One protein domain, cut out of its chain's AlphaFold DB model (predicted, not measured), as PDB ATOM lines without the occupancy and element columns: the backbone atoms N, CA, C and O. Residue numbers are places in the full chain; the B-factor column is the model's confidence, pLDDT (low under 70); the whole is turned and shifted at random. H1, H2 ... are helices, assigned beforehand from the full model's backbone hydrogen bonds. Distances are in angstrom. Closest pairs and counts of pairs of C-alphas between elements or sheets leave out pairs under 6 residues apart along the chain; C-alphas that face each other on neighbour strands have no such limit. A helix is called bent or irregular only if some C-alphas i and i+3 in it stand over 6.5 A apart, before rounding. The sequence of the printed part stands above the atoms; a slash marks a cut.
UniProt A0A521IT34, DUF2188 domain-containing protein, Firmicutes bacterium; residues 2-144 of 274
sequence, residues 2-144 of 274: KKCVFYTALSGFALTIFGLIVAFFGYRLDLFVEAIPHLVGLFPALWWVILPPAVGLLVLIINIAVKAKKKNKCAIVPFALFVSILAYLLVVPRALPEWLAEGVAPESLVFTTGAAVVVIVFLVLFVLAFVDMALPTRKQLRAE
ATOM      1  N   LYS A   2     -18.266 -43.097  -7.899       45.22
ATOM      2  CA  LYS A   2     -18.716 -42.550  -6.589       45.22
ATOM      3  C   LYS A   2     -18.004 -43.099  -5.330       45.22
ATOM      4  O   LYS A   2     -17.982 -42.430  -4.304       45.22
ATOM      5  N   LYS A   3     -17.420 -44.305  -5.386       49.53
ATOM      6  CA  LYS A   3     -16.671 -44.902  -4.261       49.53
ATOM      7  C   LYS A   3     -15.269 -44.288  -4.100       49.53
ATOM      8  O   LYS A   3     -14.840 -44.085  -2.972       49.53
ATOM      9  N   CYS A   4     -14.592 -43.912  -5.190       56.06
ATOM     10  CA  CYS A   4     -13.239 -43.341  -5.117       56.06
ATOM     11  C   CYS A   4     -13.225 -41.942  -4.492       56.06
ATOM     12  O   CYS A   4     -12.315 -41.638  -3.731       56.06
ATOM     13  N   VAL A   5     -14.247 -41.117  -4.744       61.41
ATOM     14  CA  VAL A   5     -14.360 -39.768  -4.151       61.41
ATOM     15  C   VAL A   5     -14.561 -39.841  -2.632       61.41
ATOM     16  O   VAL A   5     -13.986 -39.064  -1.882       61.41
ATOM     17  N   PHE A   6     -15.319 -40.832  -2.153       60.41
ATOM     18  CA  PHE A   6     -15.527 -41.030  -0.718       60.41
ATOM     19  C   PHE A   6     -14.258 -41.520  -0.007       60.41
ATOM     20  O   PHE A   6     -13.890 -40.975   1.026       60.41
ATOM     21  N   TYR A   7     -13.557 -42.510  -0.571       69.44
ATOM     22  CA  TYR A   7     -12.306 -43.008   0.014       69.44
ATOM     23  C   TYR A   7     -11.182 -41.965  -0.020       69.44
ATOM     24  O   TYR A   7     -10.392 -41.899   0.916       69.44
ATOM     25  N   THR A   8     -11.126 -41.125  -1.055       73.00
ATOM     26  CA  THR A   8     -10.152 -40.023  -1.133       73.00
ATOM     27  C   THR A   8     -10.471 -38.912  -0.137       73.00
ATOM     28  O   THR A   8      -9.562 -38.458   0.549       73.00
ATOM     29  N   ALA A   9     -11.744 -38.546   0.039       66.12
ATOM     30  CA  ALA A   9     -12.156 -37.599   1.074       66.12
ATOM     31  C   ALA A   9     -11.895 -38.137   2.492       66.12
ATOM     32  O   ALA A   9     -11.374 -37.413   3.336       66.12
ATOM     33  N   LEU A  10     -12.192 -39.416   2.747       74.38
ATOM     34  CA  LEU A  10     -11.956 -40.059   4.042       74.38
ATOM     35  C   LEU A  10     -10.457 -40.206   4.349       74.38
ATOM     36  O   LEU A  10     -10.037 -39.980   5.479       74.38
ATOM     37  N   SER A  11      -9.648 -40.535   3.340       73.12
ATOM     38  CA  SER A  11      -8.187 -40.583   3.447       73.12
ATOM     39  C   SER A  11      -7.596 -39.191   3.697       73.12
ATOM     40  O   SER A  11      -6.807 -39.018   4.620       73.12
ATOM     41  N   GLY A  12      -8.044 -38.169   2.959       72.56
ATOM     42  CA  GLY A  12      -7.636 -36.779   3.186       72.56
ATOM     43  C   GLY A  12      -8.029 -36.271   4.576       72.56
ATOM     44  O   GLY A  12      -7.245 -35.598   5.243       72.56
ATOM     45  N   PHE A  13      -9.205 -36.658   5.069       70.88
ATOM     46  CA  PHE A  13      -9.651 -36.355   6.428       70.88
ATOM     47  C   PHE A  13      -8.794 -37.051   7.497       70.88
ATOM     48  O   PHE A  13      -8.361 -36.423   8.460       70.88
ATOM     49  N   ALA A  14      -8.482 -38.334   7.310       75.94
ATOM     50  CA  ALA A  14      -7.608 -39.066   8.219       75.94
ATOM     51  C   ALA A  14      -6.189 -38.472   8.246       75.94
ATOM     52  O   ALA A  14      -5.616 -38.310   9.320       75.94
ATOM     53  N   LEU A  15      -5.648 -38.086   7.087       75.31
ATOM     54  CA  LEU A  15      -4.323 -37.476   6.968       75.31
ATOM     55  C   LEU A  15      -4.264 -36.062   7.554       75.31
ATOM     56  O   LEU A  15      -3.261 -35.703   8.161       75.31
ATOM     57  N   THR A  16      -5.331 -35.270   7.429       71.44
ATOM     58  CA  THR A  16      -5.403 -33.929   8.039       71.44
ATOM     59  C   THR A  16      -5.534 -34.002   9.557       71.44
ATOM     60  O   THR A  16      -4.845 -33.261  10.254       71.44
ATOM     61  N   ILE A  17      -6.331 -34.935  10.089       76.19
ATOM     62  CA  ILE A  17      -6.405 -35.198  11.534       76.19
ATOM     63  C   ILE A  17      -5.066 -35.716  12.055       76.19
ATOM     64  O   ILE A  17      -4.570 -35.225  13.064       76.19
ATOM     65  N   PHE A  18      -4.455 -36.675  11.361       74.81
ATOM     66  CA  PHE A  18      -3.150 -37.206  11.738       74.81
ATOM     67  C   PHE A  18      -2.071 -36.117  11.694       74.81
ATOM     68  O   PHE A  18      -1.295 -35.996  12.636       74.81
ATOM     69  N   GLY A  19      -2.079 -35.258  10.671       68.00
ATOM     70  CA  GLY A  19      -1.196 -34.097  10.571       68.00
ATOM     71  C   GLY A  19      -1.393 -33.098  11.712       68.00
ATOM     72  O   GLY A  19      -0.413 -32.662  12.305       68.00
ATOM     73  N   LEU A  20      -2.641 -32.794  12.086       68.44
ATOM     74  CA  LEU A  20      -2.961 -31.930  13.229       68.44
ATOM     75  C   LEU A  20      -2.500 -32.529  14.560       68.44
ATOM     76  O   LEU A  20      -1.949 -31.813  15.389       68.44
ATOM     77  N   ILE A  21      -2.691 -33.834  14.759       70.62
ATOM     78  CA  ILE A  21      -2.250 -34.541  15.967       70.62
ATOM     79  C   ILE A  21      -0.719 -34.552  16.035       70.62
ATOM     80  O   ILE A  21      -0.150 -34.189  17.060       70.62
ATOM     81  N   VAL A  22      -0.034 -34.899  14.945       66.94
ATOM     82  CA  VAL A  22       1.436 -34.905  14.887       66.94
ATOM     83  C   VAL A  22       2.006 -33.494  15.061       66.94
ATOM     84  O   VAL A  22       2.994 -33.331  15.770       66.94
ATOM     85  N   ALA A  23       1.371 -32.461  14.504       60.38
ATOM     86  CA  ALA A  23       1.777 -31.070  14.699       60.38
ATOM     87  C   ALA A  23       1.551 -30.595  16.147       60.38
ATOM     88  O   ALA A  23       2.401 -29.897  16.702       60.38
ATOM     89  N   PHE A  24       0.448 -31.017  16.775       65.75
ATOM     90  CA  PHE A  24       0.120 -30.711  18.169       65.75
ATOM     91  C   PHE A  24       1.085 -31.379  19.160       65.75
ATOM     92  O   PHE A  24       1.497 -30.750  20.130       65.75
ATOM     93  N   PHE A  25       1.489 -32.629  18.908       64.56
ATOM     94  CA  PHE A  25       2.444 -33.351  19.758       64.56
ATOM     95  C   PHE A  25       3.916 -33.050  19.426       64.56
ATOM     96  O   PHE A  25       4.772 -33.163  20.298       64.56
ATOM     97  N   GLY A  26       4.223 -32.663  18.186       62.53
ATOM     98  CA  GLY A  26       5.588 -32.469  17.695       62.53
ATOM     99  C   GLY A  26       6.149 -31.049  17.819       62.53
ATOM    100  O   GLY A  26       7.316 -30.861  17.490       62.53
ATOM    101  N   TYR A  27       5.358 -30.051  18.246       57.97
ATOM    102  CA  TYR A  27       5.759 -28.629  18.339       57.97
ATOM    103  C   TYR A  27       6.379 -28.044  17.046       57.97
ATOM    104  O   TYR A  27       7.120 -27.065  17.081       57.97
ATOM    105  N   ARG A  28       6.079 -28.627  15.877       64.06
ATOM    106  CA  ARG A  28       6.597 -28.209  14.558       64.06
ATOM    107  C   ARG A  28       5.457 -27.706  13.679       64.06
ATOM    108  O   ARG A  28       5.165 -28.269  12.628       64.06
ATOM    109  N   LEU A  29       4.798 -26.649  14.152       61.44
ATOM    110  CA  LEU A  29       3.680 -26.008  13.454       61.44
ATOM    111  C   LEU A  29       4.107 -25.410  12.105       61.44
ATOM    112  O   LEU A  29       3.299 -25.400  11.184       61.44
ATOM    113  N   ASP A  30       5.370 -25.006  11.951       63.41
ATOM    114  CA  ASP A  30       5.879 -24.376  10.723       63.41
ATOM    115  C   ASP A  30       5.790 -25.297   9.498       63.41
ATOM    116  O   ASP A  30       5.278 -24.904   8.454       63.41
ATOM    117  N   LEU A  31       6.183 -26.567   9.650       63.84
ATOM    118  CA  LEU A  31       6.102 -27.585   8.590       63.84
ATOM    119  C   LEU A  31       4.655 -27.914   8.208       63.84
ATOM    120  O   LEU A  31       4.364 -28.222   7.054       63.84
ATOM    121  N   PHE A  32       3.741 -27.854   9.176       61.34
ATOM    122  CA  PHE A  32       2.318 -28.032   8.917       61.34
ATOM    123  C   PHE A  32       1.758 -26.828   8.153       61.34
ATOM    124  O   PHE A  32       1.094 -27.018   7.140       61.34
ATOM    125  N   VAL A  33       2.083 -25.602   8.575       64.88
ATOM    126  CA  VAL A  33       1.649 -24.360   7.915       64.88
ATOM    127  C   VAL A  33       2.173 -24.262   6.480       64.88
ATOM    128  O   VAL A  33       1.431 -23.842   5.596       64.88
ATOM    129  N   GLU A  34       3.397 -24.721   6.222       71.50
ATOM    130  CA  GLU A  34       3.999 -24.764   4.885       71.50
ATOM    131  C   GLU A  34       3.400 -25.873   3.994       71.50
ATOM    132  O   GLU A  34       3.277 -25.711   2.779       71.50
ATOM    133  N   ALA A  35       2.927 -26.975   4.587       65.25
ATOM    134  CA  ALA A  35       2.241 -28.048   3.866       65.25
ATOM    135  C   ALA A  35       0.776 -27.717   3.521       65.25
ATOM    136  O   ALA A  35       0.262 -28.228   2.523       65.25
ATOM    137  N   ILE A  36       0.104 -26.858   4.304       64.50
ATOM    138  CA  ILE A  36      -1.284 -26.421   4.059       64.50
ATOM    139  C   ILE A  36      -1.489 -25.912   2.623       64.50
ATOM    140  O   ILE A  36      -2.375 -26.449   1.970       64.50
ATOM    141  N   PRO A  37      -0.724 -24.951   2.069       66.88
ATOM    142  CA  PRO A  37      -0.968 -24.443   0.716       66.88
ATOM    143  C   PRO A  37      -0.814 -25.513  -0.377       66.88
ATOM    144  O   PRO A  37      -1.580 -25.509  -1.339       66.88
ATOM    145  N   HIS A  38       0.098 -26.478  -0.214       68.19
ATOM    146  CA  HIS A  38       0.245 -27.603  -1.148       68.19
ATOM    147  C   HIS A  38      -0.932 -28.586  -1.074       68.19
ATOM    148  O   HIS A  38      -1.415 -29.066  -2.100       68.19
ATOM    149  N   LEU A  39      -1.438 -28.843   0.132       60.03
ATOM    150  CA  LEU A  39      -2.642 -29.640   0.376       60.03
ATOM    151  C   LEU A  39      -3.913 -28.909  -0.103       60.03
ATOM    152  O   LEU A  39      -4.833 -29.539  -0.629       60.03
ATOM    153  N   VAL A  40      -3.948 -27.579   0.033       63.16
ATOM    154  CA  VAL A  40      -5.031 -26.701  -0.430       63.16
ATOM    155  C   VAL A  40      -5.102 -26.657  -1.949       63.16
ATOM    156  O   VAL A  40      -6.183 -26.827  -2.515       63.16
ATOM    157  N   GLY A  41      -3.949 -26.542  -2.608       64.19
ATOM    158  CA  GLY A  41      -3.841 -26.574  -4.063       64.19
ATOM    159  C   GLY A  41      -4.232 -27.915  -4.689       64.19
ATOM    160  O   GLY A  41      -4.702 -27.936  -5.823       64.19
ATOM    161  N   LEU A  42      -4.103 -29.028  -3.957       63.59
ATOM    162  CA  LEU A  42      -4.440 -30.362  -4.466       63.59
ATOM    163  C   LEU A  42      -5.956 -30.589  -4.610       63.59
ATOM    164  O   LEU A  42      -6.377 -31.370  -5.463       63.59
ATOM    165  N   PHE A  43      -6.778 -29.920  -3.792       62.56
ATOM    166  CA  PHE A  43      -8.232 -30.120  -3.762       62.56
ATOM    167  C   PHE A  43      -9.009 -28.832  -3.416       62.56
ATOM    168  O   PHE A  43      -9.681 -28.788  -2.384       62.56
ATOM    169  N   PRO A  44      -8.987 -27.789  -4.266       65.62
ATOM    170  CA  PRO A  44      -9.478 -26.446  -3.927       65.62
ATOM    171  C   PRO A  44     -10.950 -26.389  -3.477       65.62
ATOM    172  O   PRO A  44     -11.296 -25.604  -2.597       65.62
ATOM    173  N   ALA A  45     -11.820 -27.258  -4.003       65.38
ATOM    174  CA  ALA A  45     -13.238 -27.305  -3.621       65.38
ATOM    175  C   ALA A  45     -13.545 -28.213  -2.410       65.38
ATOM    176  O   ALA A  45     -14.619 -28.122  -1.819       65.38
ATOM    177  N   LEU A  46     -12.618 -29.095  -2.018       68.94
ATOM    178  CA  LEU A  46     -12.866 -30.127  -1.003       68.94
ATOM    179  C   LEU A  46     -12.711 -29.593   0.433       68.94
ATOM    180  O   LEU A  46     -13.258 -30.165   1.376       68.94
ATOM    181  N   TRP A  47     -12.026 -28.459   0.601       71.00
ATOM    182  CA  TRP A  47     -11.821 -27.806   1.899       71.00
ATOM    183  C   TRP A  47     -13.116 -27.353   2.556       71.00
ATOM    184  O   TRP A  47     -13.273 -27.521   3.762       71.00
ATOM    185  N   TRP A  48     -14.085 -26.887   1.769       70.94
ATOM    186  CA  TRP A  48     -15.415 -26.519   2.263       70.94
ATOM    187  C   TRP A  48     -16.177 -27.706   2.871       70.94
ATOM    188  O   TRP A  48     -17.051 -27.523   3.715       70.94
ATOM    189  N   VAL A  49     -15.820 -28.938   2.499       75.81
ATOM    190  CA  VAL A  49     -16.403 -30.159   3.074       75.81
ATOM    191  C   VAL A  49     -15.632 -30.647   4.284       75.81
ATOM    192  O   VAL A  49     -16.226 -31.196   5.201       75.81
ATOM    193  N   ILE A  50     -14.315 -30.482   4.287       78.00
ATOM    194  CA  ILE A  50     -13.435 -31.064   5.305       78.00
ATOM    195  C   ILE A  50     -13.304 -30.147   6.525       78.00
ATOM    196  O   ILE A  50     -13.281 -30.627   7.659       78.00
ATOM    197  N   LEU A  51     -13.259 -28.831   6.313       83.12
ATOM    198  CA  LEU A  51     -13.013 -27.853   7.369       83.12
ATOM    199  C   LEU A  51     -14.155 -27.794   8.405       83.12
ATOM    200  O   LEU A  51     -13.859 -27.904   9.597       83.12
ATOM    201  N   PRO A  52     -15.449 -27.698   8.023       84.69
ATOM    202  CA  PRO A  52     -16.536 -27.627   9.004       84.69
ATOM    203  C   PRO A  52     -16.628 -28.836   9.959       84.69
ATOM    204  O   PRO A  52     -16.698 -28.616  11.171       84.69
ATOM    205  N   PRO A  53     -16.568 -30.104   9.499       84.62
ATOM    206  CA  PRO A  53     -16.606 -31.254  10.400       84.62
ATOM    207  C   PRO A  53     -15.323 -31.397  11.228       84.62
ATOM    208  O   PRO A  53     -15.401 -31.867  12.361       84.62
ATOM    209  N   ALA A  54     -14.160 -30.959  10.726       84.06
ATOM    210  CA  ALA A  54     -12.921 -30.944  11.507       84.06
ATOM    211  C   ALA A  54     -13.008 -29.968  12.696       84.06
ATOM    212  O   ALA A  54     -12.685 -30.335  13.827       84.06
ATOM    213  N   VAL A  55     -13.523 -28.755  12.468       86.38
ATOM    214  CA  VAL A  55     -13.785 -27.780  13.542       86.38
ATOM    215  C   VAL A  55     -14.859 -28.307  14.501       86.38
ATOM    216  O   VAL A  55     -14.710 -28.197  15.718       86.38
ATOM    217  N   GLY A  56     -15.906 -28.952  13.976       86.25
ATOM    218  CA  GLY A  56     -16.930 -29.623  14.781       86.25
ATOM    219  C   GLY A  56     -16.360 -30.702  15.710       86.25
ATOM    220  O   GLY A  56     -16.728 -30.748  16.883       86.25
ATOM    221  N   LEU A  57     -15.431 -31.536  15.227       87.12
ATOM    222  CA  LEU A  57     -14.750 -32.544  16.050       87.12
ATOM    223  C   LEU A  57     -13.877 -31.919  17.137       87.12
ATOM    224  O   LEU A  57     -13.875 -32.406  18.266       87.12
ATOM    225  N   LEU A  58     -13.164 -30.834  16.833       87.81
ATOM    226  CA  LEU A  58     -12.365 -30.124  17.831       87.81
ATOM    227  C   LEU A  58     -13.254 -29.596  18.969       87.81
ATOM    228  O   LEU A  58     -12.970 -29.829  20.145       87.81
ATOM    229  N   VAL A  59     -14.375 -28.956  18.624       86.56
ATOM    230  CA  VAL A  59     -15.363 -28.466  19.598       86.56
ATOM    231  C   VAL A  59     -15.976 -29.616  20.396       86.56
ATOM    232  O   VAL A  59     -16.158 -29.492  21.606       86.56
ATOM    233  N   LEU A  60     -16.235 -30.760  19.762       88.56
ATOM    234  CA  LEU A  60     -16.713 -31.966  20.432       88.56
ATOM    235  C   LEU A  60     -15.714 -32.484  21.479       88.56
ATOM    236  O   LEU A  60     -16.109 -32.756  22.613       88.56
ATOM    237  N   ILE A  61     -14.427 -32.576  21.134       86.81
ATOM    238  CA  ILE A  61     -13.366 -33.014  22.054       86.81
ATOM    239  C   ILE A  61     -13.265 -32.055  23.247       86.81
ATOM    240  O   ILE A  61     -13.224 -32.498  24.398       86.81
ATOM    241  N   ILE A  62     -13.296 -30.743  22.993       85.06
ATOM    242  CA  ILE A  62     -13.278 -29.717  24.043       85.06
ATOM    243  C   ILE A  62     -14.512 -29.847  24.947       85.06
ATOM    244  O   ILE A  62     -14.381 -29.841  26.172       85.06
ATOM    245  N   ASN A  63     -15.704 -30.019  24.370       84.31
ATOM    246  CA  ASN A  63     -16.949 -30.163  25.128       84.31
ATOM    247  C   ASN A  63     -16.905 -31.396  26.050       84.31
ATOM    248  O   ASN A  63     -17.229 -31.295  27.237       84.31
ATOM    249  N   ILE A  64     -16.414 -32.536  25.549       84.12
ATOM    250  CA  ILE A  64     -16.220 -33.758  26.343       84.12
ATOM    251  C   ILE A  64     -15.219 -33.517  27.484       84.12
ATOM    252  O   ILE A  64     -15.508 -33.869  28.628       84.12
ATOM    253  N   ALA A  65     -14.083 -32.865  27.215       82.69
ATOM    254  CA  ALA A  65     -13.073 -32.566  28.233       82.69
ATOM    255  C   ALA A  65     -13.609 -31.641  29.344       82.69
ATOM    256  O   ALA A  65     -13.373 -31.876  30.534       82.69
ATOM    257  N   VAL A  66     -14.385 -30.614  28.981       80.56
ATOM    258  CA  VAL A  66     -15.025 -29.699  29.940       80.56
ATOM    259  C   VAL A  66     -16.079 -30.429  30.777       80.56
ATOM    260  O   VAL A  66     -16.132 -30.245  31.997       80.56
ATOM    261  N   LYS A  67     -16.896 -31.296  30.165       77.62
ATOM    262  CA  LYS A  67     -17.904 -32.091  30.888       77.62
ATOM    263  C   LYS A  67     -17.288 -33.126  31.823       77.62
ATOM    264  O   LYS A  67     -17.792 -33.286  32.937       77.62
ATOM    265  N   ALA A  68     -16.185 -33.757  31.417       75.88
ATOM    266  CA  ALA A  68     -15.425 -34.677  32.257       75.88
ATOM    267  C   ALA A  68     -14.915 -33.980  33.529       75.88
ATOM    268  O   ALA A  68     -15.118 -34.493  34.629       75.88
ATOM    269  N   LYS A  69     -14.361 -32.760  33.411       78.19
ATOM    270  CA  LYS A  69     -13.968 -31.950  34.581       78.19
ATOM    271  C   LYS A  69     -15.153 -31.580  35.475       78.19
ATOM    272  O   LYS A  69     -15.031 -31.611  36.695       78.19
ATOM    273  N   LYS A  70     -16.303 -31.242  34.885       71.12
ATOM    274  CA  LYS A  70     -17.508 -30.815  35.619       71.12
ATOM    275  C   LYS A  70     -18.321 -31.976  36.228       71.12
ATOM    276  O   LYS A  70     -19.356 -31.709  36.826       71.12
ATOM    277  N   LYS A  71     -17.898 -33.246  36.082       68.50
ATOM    278  CA  LYS A  71     -18.644 -34.460  36.503       68.50
ATOM    279  C   LYS A  71     -20.097 -34.510  35.983       68.50
ATOM    280  O   LYS A  71     -20.962 -35.161  36.572       68.50
ATOM    281  N   ASN A  72     -20.372 -33.846  34.860       67.12
ATOM    282  CA  ASN A  72     -21.707 -33.778  34.271       67.12
ATOM    283  C   ASN A  72     -21.928 -34.964  33.326       67.12
ATOM    284  O   ASN A  72     -21.256 -35.088  32.308       67.12
ATOM    285  N   LYS A  73     -22.920 -35.811  33.630       62.97
ATOM    286  CA  LYS A  73     -23.221 -37.036  32.860       62.97
ATOM    287  C   LYS A  73     -24.065 -36.810  31.591       62.97
ATOM    288  O   LYS A  73     -24.367 -37.764  30.884       62.97
ATOM    289  N   CYS A  74     -24.485 -35.577  31.291       65.88
ATOM    290  CA  CYS A  74     -25.358 -35.314  30.142       65.88
ATOM    291  C   CYS A  74     -24.551 -35.277  28.828       65.88
ATOM    292  O   CYS A  74     -24.081 -34.221  28.397       65.88
ATOM    293  N   ALA A  75     -24.382 -36.442  28.199       71.62
ATOM    294  CA  ALA A  75     -23.634 -36.622  26.951       71.62
ATOM    295  C   ALA A  75     -24.495 -36.491  25.674       71.62
ATOM    296  O   ALA A  75     -24.007 -36.744  24.579       71.62
ATOM    297  N   ILE A  76     -25.760 -36.069  25.793       81.81
ATOM    298  CA  ILE A  76     -26.715 -36.040  24.671       81.81
ATOM    299  C   ILE A  76     -26.253 -35.088  23.560       81.81
ATOM    300  O   ILE A  76     -26.198 -35.481  22.401       81.81
ATOM    301  N   VAL A  77     -25.876 -33.855  23.913       82.69
ATOM    302  CA  VAL A  77     -25.418 -32.835  22.951       82.69
ATOM    303  C   VAL A  77     -24.135 -33.252  22.210       82.69
ATOM    304  O   VAL A  77     -24.154 -33.224  20.980       82.69
ATOM    305  N   PRO A  78     -23.040 -33.688  22.875       82.62
ATOM    306  CA  PRO A  78     -21.849 -34.135  22.152       82.62
ATOM    307  C   PRO A  78     -22.121 -35.391  21.318       82.62
ATOM    308  O   PRO A  78     -21.637 -35.487  20.198       82.62
ATOM    309  N   PHE A  79     -22.949 -36.322  21.795       86.75
ATOM    310  CA  PHE A  79     -23.331 -37.488  21.000       86.75
ATOM    311  C   PHE A  79     -24.128 -37.104  19.741       86.75
ATOM    312  O   PHE A  79     -23.825 -37.581  18.651       86.75
ATOM    313  N   ALA A  80     -25.097 -36.191  19.859       87.81
ATOM    314  CA  ALA A  80     -25.868 -35.694  18.721       87.81
ATOM    315  C   ALA A  80     -24.989 -34.950  17.700       87.81
ATOM    316  O   ALA A  80     -25.139 -35.155  16.496       87.81
ATOM    317  N   LEU A  81     -24.035 -34.137  18.167       88.31
ATOM    318  CA  LEU A  81     -23.065 -33.453  17.307       88.31
ATOM    319  C   LEU A  81     -22.175 -34.476  16.576       88.31
ATOM    320  O   LEU A  81     -21.991 -34.371  15.368       88.31
ATOM    321  N   PHE A  82     -21.702 -35.522  17.259       88.25
ATOM    322  CA  PHE A  82     -20.925 -36.597  16.631       88.25
ATOM    323  C   PHE A  82     -21.692 -37.301  15.503       88.25
ATOM    324  O   PHE A  82     -21.176 -37.445  14.395       88.25
ATOM    325  N   VAL A  83     -22.946 -37.688  15.755       88.88
ATOM    326  CA  VAL A  83     -23.812 -38.305  14.736       88.88
ATOM    327  C   VAL A  83     -24.045 -37.345  13.565       88.88
ATOM    328  O   VAL A  83     -24.003 -37.758  12.406       88.88
ATOM    329  N   SER A  84     -24.223 -36.053  13.847       89.31
ATOM    330  CA  SER A  84     -24.378 -35.019  12.824       89.31
ATOM    331  C   SER A  84     -23.117 -34.824  11.972       89.31
ATOM    332  O   SER A  84     -23.241 -34.687  10.758       89.31
ATOM    333  N   ILE A  85     -21.912 -34.899  12.551       87.06
ATOM    334  CA  ILE A  85     -20.642 -34.861  11.801       87.06
ATOM    335  C   ILE A  85     -20.542 -36.044  10.837       87.06
ATOM    336  O   ILE A  85     -20.181 -35.867   9.673       87.06
ATOM    337  N   LEU A  86     -20.881 -37.251  11.298       85.69
ATOM    338  CA  LEU A  86     -20.868 -38.440  10.447       85.69
ATOM    339  C   LEU A  86     -21.879 -38.321   9.299       85.69
ATOM    340  O   LEU A  86     -21.563 -38.671   8.160       85.69
ATOM    341  N   ALA A  87     -23.068 -37.779   9.573       85.69
ATOM    342  CA  ALA A  87     -24.072 -37.501   8.550       85.69
ATOM    343  C   ALA A  87     -23.588 -36.446   7.540       85.69
ATOM    344  O   ALA A  87     -23.725 -36.646   6.331       85.69
ATOM    345  N   TYR A  88     -22.954 -35.366   8.010       86.06
ATOM    346  CA  TYR A  88     -22.364 -34.324   7.165       86.06
ATOM    347  C   TYR A  88     -21.310 -34.912   6.214       86.06
ATOM    348  O   TYR A  88     -21.373 -34.699   5.004       86.06
ATOM    349  N   LEU A  89     -20.399 -35.739   6.734       84.62
ATOM    350  CA  LEU A  89     -19.360 -36.410   5.948       84.62
ATOM    351  C   LEU A  89     -19.907 -37.455   4.962       84.62
ATOM    352  O   LEU A  89     -19.235 -37.782   3.990       84.62
ATOM    353  N   LEU A  90     -21.108 -37.995   5.173       82.25
ATOM    354  CA  LEU A  90     -21.723 -38.954   4.247       82.25
ATOM    355  C   LEU A  90     -22.506 -38.285   3.115       82.25
ATOM    356  O   LEU A  90     -22.508 -38.796   1.986       82.25
ATOM    357  N   VAL A  91     -23.187 -37.182   3.428       80.81
ATOM    358  CA  VAL A  91     -24.145 -36.523   2.535       80.81
ATOM    359  C   VAL A  91     -23.467 -35.426   1.714       80.81
ATOM    360  O   VAL A  91     -23.587 -35.422   0.492       80.81
ATOM    361  N   VAL A  92     -22.677 -34.547   2.334       78.44
ATOM    362  CA  VAL A  92     -22.120 -33.361   1.658       78.44
ATOM    363  C   VAL A  92     -21.142 -33.701   0.520       78.44
ATOM    364  O   VAL A  92     -21.304 -33.132  -0.560       78.44
ATOM    365  N   PRO A  93     -20.204 -34.669   0.637       76.56
ATOM    366  CA  PRO A  93     -19.313 -35.002  -0.481       76.56
ATOM    367  C   PRO A  93     -20.042 -35.547  -1.713       76.56
ATOM    368  O   PRO A  93     -19.523 -35.488  -2.825       76.56
ATOM    369  N   ARG A  94     -21.234 -36.122  -1.521       74.12
ATOM    370  CA  ARG A  94     -22.055 -36.638  -2.617       74.12
ATOM    371  C   ARG A  94     -22.910 -35.557  -3.278       74.12
ATOM    372  O   ARG A  94     -23.242 -35.731  -4.443       74.12
ATOM    373  N   ALA A  95     -23.222 -34.476  -2.560       72.56
ATOM    374  CA  ALA A  95     -24.026 -33.350  -3.044       72.56
ATOM    375  C   ALA A  95     -23.158 -32.301  -3.747       72.56
ATOM    376  O   ALA A  95     -23.623 -31.575  -4.617       72.56
ATOM    377  N   LEU A  96     -21.873 -32.250  -3.396       72.25
ATOM    378  CA  LEU A  96     -20.910 -31.294  -3.923       72.25
ATOM    379  C   LEU A  96     -20.814 -31.204  -5.460       72.25
ATOM    380  O   LEU A  96     -20.750 -30.083  -5.954       72.25
ATOM    381  N   PRO A  97     -20.824 -32.306  -6.245       71.38
ATOM    382  CA  PRO A  97     -20.806 -32.190  -7.706       71.38
ATOM    383  C   PRO A  97     -22.075 -31.539  -8.268       71.38
ATOM    384  O   PRO A  97     -22.001 -30.897  -9.308       71.38
ATOM    385  N   GLU A  98     -23.216 -31.666  -7.584       69.19
ATOM    386  CA  GLU A  98     -24.467 -31.001  -7.968       69.19
ATOM    387  C   GLU A  98     -24.467 -29.520  -7.555       69.19
ATOM    388  O   GLU A  98     -25.066 -28.699  -8.235       69.19
ATOM    389  N   TRP A  99     -23.768 -29.157  -6.471       68.00
ATOM    390  CA  TRP A  99     -23.613 -27.760  -6.035       68.00
ATOM    391  C   TRP A  99     -22.615 -26.958  -6.875       68.00
ATOM    392  O   TRP A  99     -22.775 -25.751  -7.007       68.00
ATOM    393  N   LEU A 100     -21.588 -27.609  -7.425       67.81
ATOM    394  CA  LEU A 100     -20.600 -26.964  -8.299       67.81
ATOM    395  C   LEU A 100     -21.042 -26.886  -9.767       67.81
ATOM    396  O   LEU A 100     -20.437 -26.148 -10.542       67.81
ATOM    397  N   ALA A 101     -22.047 -27.664 -10.172       68.00
ATOM    398  CA  ALA A 101     -22.563 -27.656 -11.534       68.00
ATOM    399  C   ALA A 101     -23.525 -26.474 -11.732       68.00
ATOM    400  O   ALA A 101     -24.745 -26.614 -11.662       68.00
ATOM    401  N   GLU A 102     -22.972 -25.289 -11.983       60.53
ATOM    402  CA  GLU A 102     -23.764 -24.117 -12.354       60.53
ATOM    403  C   GLU A 102     -24.465 -24.364 -13.707       60.53
ATOM    404  O   GLU A 102     -23.818 -24.602 -14.725       60.53
ATOM    405  N   GLY A 103     -25.804 -24.330 -13.721       64.88
ATOM    406  CA  GLY A 103     -26.612 -24.372 -14.951       64.88
ATOM    407  C   GLY A 103     -27.322 -25.694 -15.274       64.88
ATOM    408  O   GLY A 103     -28.032 -25.753 -16.276       64.88
ATOM    409  N   VAL A 104     -27.199 -26.731 -14.438       64.56
ATOM    410  CA  VAL A 104     -27.952 -27.992 -14.587       64.56
ATOM    411  C   VAL A 104     -28.955 -28.123 -13.439       64.56
ATOM    412  O   VAL A 104     -28.595 -27.974 -12.273       64.56
ATOM    413  N   ALA A 105     -30.229 -28.380 -13.754       63.56
ATOM    414  CA  ALA A 105     -31.246 -28.609 -12.730       63.56
ATOM    415  C   ALA A 105     -30.909 -29.887 -11.934       63.56
ATOM    416  O   ALA A 105     -30.552 -30.899 -12.539       63.56
ATOM    417  N   PRO A 106     -31.017 -29.873 -10.594       61.59
ATOM    418  CA  PRO A 106     -30.632 -31.017  -9.782       61.59
ATOM    419  C   PRO A 106     -31.553 -32.211 -10.059       61.59
ATOM    420  O   PRO A 106     -32.763 -32.130  -9.862       61.59
ATOM    421  N   GLU A 107     -30.977 -33.341 -10.477       64.44
ATOM    422  CA  GLU A 107     -31.731 -34.569 -10.777       64.44
ATOM    423  C   GLU A 107     -32.339 -35.214  -9.520       64.44
ATOM    424  O   GLU A 107     -33.282 -36.001  -9.611       64.44
ATOM    425  N   SER A 108     -31.823 -34.887  -8.330       61.97
ATOM    426  CA  SER A 108     -32.268 -35.479  -7.073       61.97
ATOM    427  C   SER A 108     -32.650 -34.416  -6.035       61.97
ATOM    428  O   SER A 108     -31.847 -33.902  -5.258       61.97
ATOM    429  N   LEU A 109     -33.951 -34.112  -5.984       56.28
ATOM    430  CA  LEU A 109     -34.545 -33.172  -5.022       56.28
ATOM    431  C   LEU A 109     -34.191 -33.529  -3.563       56.28
ATOM    432  O   LEU A 109     -33.986 -32.652  -2.729       56.28
ATOM    433  N   VAL A 110     -34.089 -34.830  -3.272       55.66
ATOM    434  CA  VAL A 110     -33.801 -35.394  -1.941       55.66
ATOM    435  C   VAL A 110     -32.344 -35.167  -1.524       55.66
ATOM    436  O   VAL A 110     -32.044 -35.122  -0.333       55.66
ATOM    437  N   PHE A 111     -31.431 -34.994  -2.480       55.31
ATOM    438  CA  PHE A 111     -30.006 -34.840  -2.205       55.31
ATOM    439  C   PHE A 111     -29.623 -33.375  -1.991       55.31
ATOM    440  O   PHE A 111     -28.855 -33.073  -1.082       55.31
ATOM    441  N   THR A 112     -30.241 -32.451  -2.726       59.38
ATOM    442  CA  THR A 112     -30.035 -31.006  -2.544       59.38
ATOM    443  C   THR A 112     -30.740 -30.462  -1.301       59.38
ATOM    444  O   THR A 112     -30.110 -29.780  -0.490       59.38
ATOM    445  N   THR A 113     -32.011 -30.820  -1.079       66.06
ATOM    446  CA  THR A 113     -32.740 -30.423   0.141       66.06
ATOM    447  C   THR A 113     -32.260 -31.189   1.372       66.06
ATOM    448  O   THR A 113     -32.067 -30.591   2.428       66.06
ATOM    449  N   GLY A 114     -31.973 -32.487   1.238       77.38
ATOM    450  CA  GLY A 114     -31.445 -33.307   2.328       77.38
ATOM    451  C   GLY A 114     -30.057 -32.860   2.789       77.38
ATOM    452  O   GLY A 114     -29.831 -32.734   3.991       77.38
ATOM    453  N   ALA A 115     -29.143 -32.548   1.861       76.62
ATOM    454  CA  ALA A 115     -27.824 -32.022   2.213       76.62
ATOM    455  C   ALA A 115     -27.922 -30.669   2.921       76.62
ATOM    456  O   ALA A 115     -27.293 -30.491   3.963       76.62
ATOM    457  N   ALA A 116     -28.753 -29.748   2.421       80.00
ATOM    458  CA  ALA A 116     -28.967 -28.450   3.057       80.00
ATOM    459  C   ALA A 116     -29.506 -28.594   4.492       80.00
ATOM    460  O   ALA A 116     -28.989 -27.959   5.411       80.00
ATOM    461  N   VAL A 117     -30.478 -29.486   4.715       84.06
ATOM    462  CA  VAL A 117     -31.007 -29.781   6.058       84.06
ATOM    463  C   VAL A 117     -29.915 -30.332   6.977       84.06
ATOM    464  O   VAL A 117     -29.810 -29.892   8.118       84.06
ATOM    465  N   VAL A 118     -29.060 -31.239   6.496       86.50
ATOM    466  CA  VAL A 118     -27.945 -31.785   7.290       86.50
ATOM    467  C   VAL A 118     -26.947 -30.692   7.684       86.50
ATOM    468  O   VAL A 118     -26.504 -30.670   8.832       86.50
ATOM    469  N   VAL A 119     -26.630 -29.753   6.783       85.00
ATOM    470  CA  VAL A 119     -25.761 -28.604   7.100       85.00
ATOM    471  C   VAL A 119     -26.408 -27.682   8.138       85.00
ATOM    472  O   VAL A 119     -25.744 -27.274   9.090       85.00
ATOM    473  N   ILE A 120     -27.704 -27.390   8.008       87.31
ATOM    474  CA  ILE A 120     -28.438 -26.547   8.964       87.31
ATOM    475  C   ILE A 120     -28.487 -27.213  10.343       87.31
ATOM    476  O   ILE A 120     -28.180 -26.572  11.346       87.31
ATOM    477  N   VAL A 121     -28.821 -28.504  10.409       90.44
ATOM    478  CA  VAL A 121     -28.842 -29.270  11.664       90.44
ATOM    479  C   VAL A 121     -27.453 -29.297  12.304       90.44
ATOM    480  O   VAL A 121     -27.345 -29.097  13.513       90.44
ATOM    481  N   PHE A 122     -26.394 -29.475  11.509       89.25
ATOM    482  CA  PHE A 122     -25.017 -29.399  11.994       89.25
ATOM    483  C   PHE A 122     -24.699 -28.025  12.597       89.25
ATOM    484  O   PHE A 122     -24.197 -27.965  13.715       89.25
ATOM    485  N   LEU A 123     -25.044 -26.924  11.919       89.69
ATOM    486  CA  LEU A 123     -24.831 -25.568  12.440       89.69
ATOM    487  C   LEU A 123     -25.616 -25.307  13.730       89.69
ATOM    488  O   LEU A 123     -25.068 -24.750  14.679       89.69
ATOM    489  N   VAL A 124     -26.874 -25.747  13.802       91.00
ATOM    490  CA  VAL A 124     -27.693 -25.617  15.016       91.00
ATOM    491  C   VAL A 124     -27.063 -26.393  16.173       91.00
ATOM    492  O   VAL A 124     -26.893 -25.840  17.258       91.00
ATOM    493  N   LEU A 125     -26.662 -27.649  15.956       88.88
ATOM    494  CA  LEU A 125     -26.008 -28.464  16.985       88.88
ATOM    495  C   LEU A 125     -24.636 -27.912  17.387       88.88
ATOM    496  O   LEU A 125     -24.273 -27.979  18.560       88.88
ATOM    497  N   PHE A 126     -23.898 -27.332  16.442       88.56
ATOM    498  CA  PHE A 126     -22.628 -26.665  16.699       88.56
ATOM    499  C   PHE A 126     -22.816 -25.459  17.628       88.56
ATOM    500  O   PHE A 126     -22.144 -25.367  18.656       88.56
ATOM    501  N   VAL A 127     -23.787 -24.585  17.343       88.69
ATOM    502  CA  VAL A 127     -24.128 -23.451  18.217       88.69
ATOM    503  C   VAL A 127     -24.620 -23.942  19.579       88.69
ATOM    504  O   VAL A 127     -24.172 -23.441  20.608       88.69
ATOM    505  N   LEU A 128     -25.480 -24.965  19.618       85.69
ATOM    506  CA  LEU A 128     -25.953 -25.545  20.876       85.69
ATOM    507  C   LEU A 128     -24.811 -26.119  21.718       85.69
ATOM    508  O   LEU A 128     -24.843 -25.982  22.936       85.69
ATOM    509  N   ALA A 129     -23.784 -26.709  21.107       84.44
ATOM    510  CA  ALA A 129     -22.615 -27.190  21.837       84.44
ATOM    511  C   ALA A 129     -21.761 -26.057  22.421       84.44
ATOM    512  O   ALA A 129     -21.203 -26.233  23.505       84.44
ATOM    513  N   PHE A 130     -21.693 -24.897  21.761       82.81
ATOM    514  CA  PHE A 130     -21.081 -23.692  22.333       82.81
ATOM    515  C   PHE A 130     -21.900 -23.133  23.494       82.81
ATOM    516  O   PHE A 130     -21.345 -22.814  24.544       82.81
ATOM    517  N   VAL A 131     -23.220 -23.056  23.334       83.19
ATOM    518  CA  VAL A 131     -24.133 -22.588  24.383       83.19
ATOM    519  C   VAL A 131     -24.078 -23.511  25.605       83.19
ATOM    520  O   VAL A 131     -23.976 -23.025  26.726       83.19
ATOM    521  N   ASP A 132     -24.059 -24.830  25.404       76.25
ATOM    522  CA  ASP A 132     -23.914 -25.841  26.465       76.25
ATOM    523  C   ASP A 132     -22.532 -25.787  27.151       76.25
ATOM    524  O   ASP A 132     -22.383 -26.188  28.306       76.25
ATOM    525  N   MET A 133     -21.507 -25.267  26.466       73.12
ATOM    526  CA  MET A 133     -20.184 -25.028  27.051       73.12
ATOM    527  C   MET A 133     -20.143 -23.743  27.893       73.12
ATOM    528  O   MET A 133     -19.549 -23.748  28.977       73.12
ATOM    529  N   ALA A 134     -20.740 -22.661  27.385       71.38
ATOM    530  CA  ALA A 134     -20.641 -21.313  27.942       71.38
ATOM    531  C   ALA A 134     -21.671 -21.025  29.041       71.38
ATOM    532  O   ALA A 134     -21.347 -20.344  30.012       71.38
ATOM    533  N   LEU A 135     -22.899 -21.534  28.915       67.81
ATOM    534  CA  LEU A 135     -23.948 -21.267  29.892       67.81
ATOM    535  C   LEU A 135     -23.915 -22.292  31.035       67.81
ATOM    536  O   LEU A 135     -23.871 -23.503  30.788       67.81
ATOM    537  N   PRO A 136     -23.981 -21.841  32.300       63.94
ATOM    538  CA  PRO A 136     -24.171 -22.741  33.424       63.94
ATOM    539  C   PRO A 136     -25.507 -23.470  33.255       63.94
ATOM    540  O   PRO A 136     -26.550 -22.877  32.973       63.94
ATOM    541  N   THR A 137     -25.481 -24.794  33.406       64.44
ATOM    542  CA  THR A 137     -26.705 -25.601  33.317       64.44
ATOM    543  C   THR A 137     -27.727 -25.122  34.354       64.44
ATOM    544  O   THR A 137     -27.361 -24.719  35.454       64.44
ATOM    545  N   ARG A 138     -29.034 -25.218  34.062       61.38
ATOM    546  CA  ARG A 138     -30.105 -24.831  35.012       61.38
ATOM    547  C   ARG A 138     -29.963 -25.465  36.402       61.38
ATOM    548  O   ARG A 138     -30.444 -24.896  37.371       61.38
ATOM    549  N   LYS A 139     -29.330 -26.640  36.492       62.72
ATOM    550  CA  LYS A 139     -28.999 -27.305  37.761       62.72
ATOM    551  C   LYS A 139     -27.887 -26.582  38.527       62.72
ATOM    552  O   LYS A 139     -27.984 -26.477  39.736       62.72
ATOM    553  N   GLN A 140     -26.877 -26.062  37.831       62.66
ATOM    554  CA  GLN A 140     -25.795 -25.272  38.426       62.66
ATOM    555  C   GLN A 140     -26.303 -23.923  38.927       62.66
ATOM    556  O   GLN A 140     -26.033 -23.589  40.065       62.66
ATOM    557  N   LEU A 141     -27.133 -23.228  38.145       67.25
ATOM    558  CA  LEU A 141     -27.807 -21.999  38.589       67.25
ATOM    559  C   LEU A 141     -28.683 -22.214  39.829       67.25
ATOM    560  O   LEU A 141     -28.839 -21.312  40.640       67.25
ATOM    561  N   ARG A 142     -29.297 -23.395  39.958       70.31
ATOM    562  CA  ARG A 142     -30.119 -23.740  41.123       70.31
ATOM    563  C   ARG A 142     -29.259 -24.081  42.335       70.31
ATOM    564  O   ARG A 142     -29.539 -23.567  43.397       70.31
ATOM    565  N   ALA A 143     -28.191 -24.856  42.147       71.56
ATOM    566  CA  ALA A 143     -27.224 -25.150  43.201       71.56
ATOM    567  C   ALA A 143     -26.490 -23.890  43.683       71.56
ATOM    568  O   ALA A 143     -26.214 -23.776  44.863       71.56
ATOM    569  N   GLU A 144     -26.189 -22.943  42.791       68.56
ATOM    570  CA  GLU A 144     -25.600 -21.643  43.131       68.56
ATOM    571  C   GLU A 144     -26.587 -20.785  43.925       68.56
ATOM    572  O   GLU A 144     -26.226 -20.273  44.973       68.56
TER     573      GLU A 144
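AT A GLANCE: This is residues 2 to 144 of the 274 residues of the protein "DUF2188 domain-containing protein" of Firmicutes bacterium (UniProt A0A521IT34). Three long helices, H3, H4 and H5, form an up-and-down bundle, each running against the one before it, and a helical hairpin of H1 and H2 makes an arm on one side of it. Residues 138 to 143 of short H6 stick out at one end. The 143 printed residues include six named helices, H1 to H6 in chain order, and no named strand: all helix. The whole is loose, with a radius of gyration of the C-alphas of 18.1 A, and flat, spanning 58 by 43 by 21 A.

HOW THE PARTS SIT: The longest helix, H5, residues 109 to 134, and H4, residues 76 to 100, touch as a hairpin, closest at the C-alphas of Ser 84 and Phe 122, 5.7 A, at a steep tilt of 35.5 degrees, only just past shallow. H4 and H3, residues 47 to 69, touch as a hairpin at a shallow tilt of 3 degrees, closest at the C-alphas of Pro 53 and Ile 85, 5.6 A. H1, residues 2 to 26, touches H4 with residues 2 to 9 alone, closest at the C-alphas of Phe 6 and Pro 93, 7.1 A, at a steep tilt of 52 degrees. Residues 19 to 23 of H1 alone touch H2, residues 29 to 42, closest at the C-alphas of Ala 23 and Leu 29, 5.5 A. H6, residues 138 to 144, is apart from H5. Every O i to N i+4 pair is within hydrogen-bond range in H5 and H6, against 20 of 21 in H1, 8 of 10 in H2, 17 of 19 in H3 and 17 of 21 in H4.

IN THESE COORDINATES: H5 is 37.7 A long, H1 35.8 A, H4 34.7 A and H3 33.0 A. H1 begins at C-alpha 2 (-18.716, -42.550, -6.589); H6 ends at C-alpha 144 (-25.600, -21.643, 43.131). H4 is only just irregular, C-alphas 94 and 97 being 6.9 A apart, with a kink of 50 degrees near residue 94.

THE WHOLE: The C-alphas farthest apart, of Gly 103 and Ala 143, are 58.2 A apart. The printed part has no cut and no long link. Its mean pLDDT is 73.4, with 61 residues under 70, among them 22 to 33 and 98 to 113.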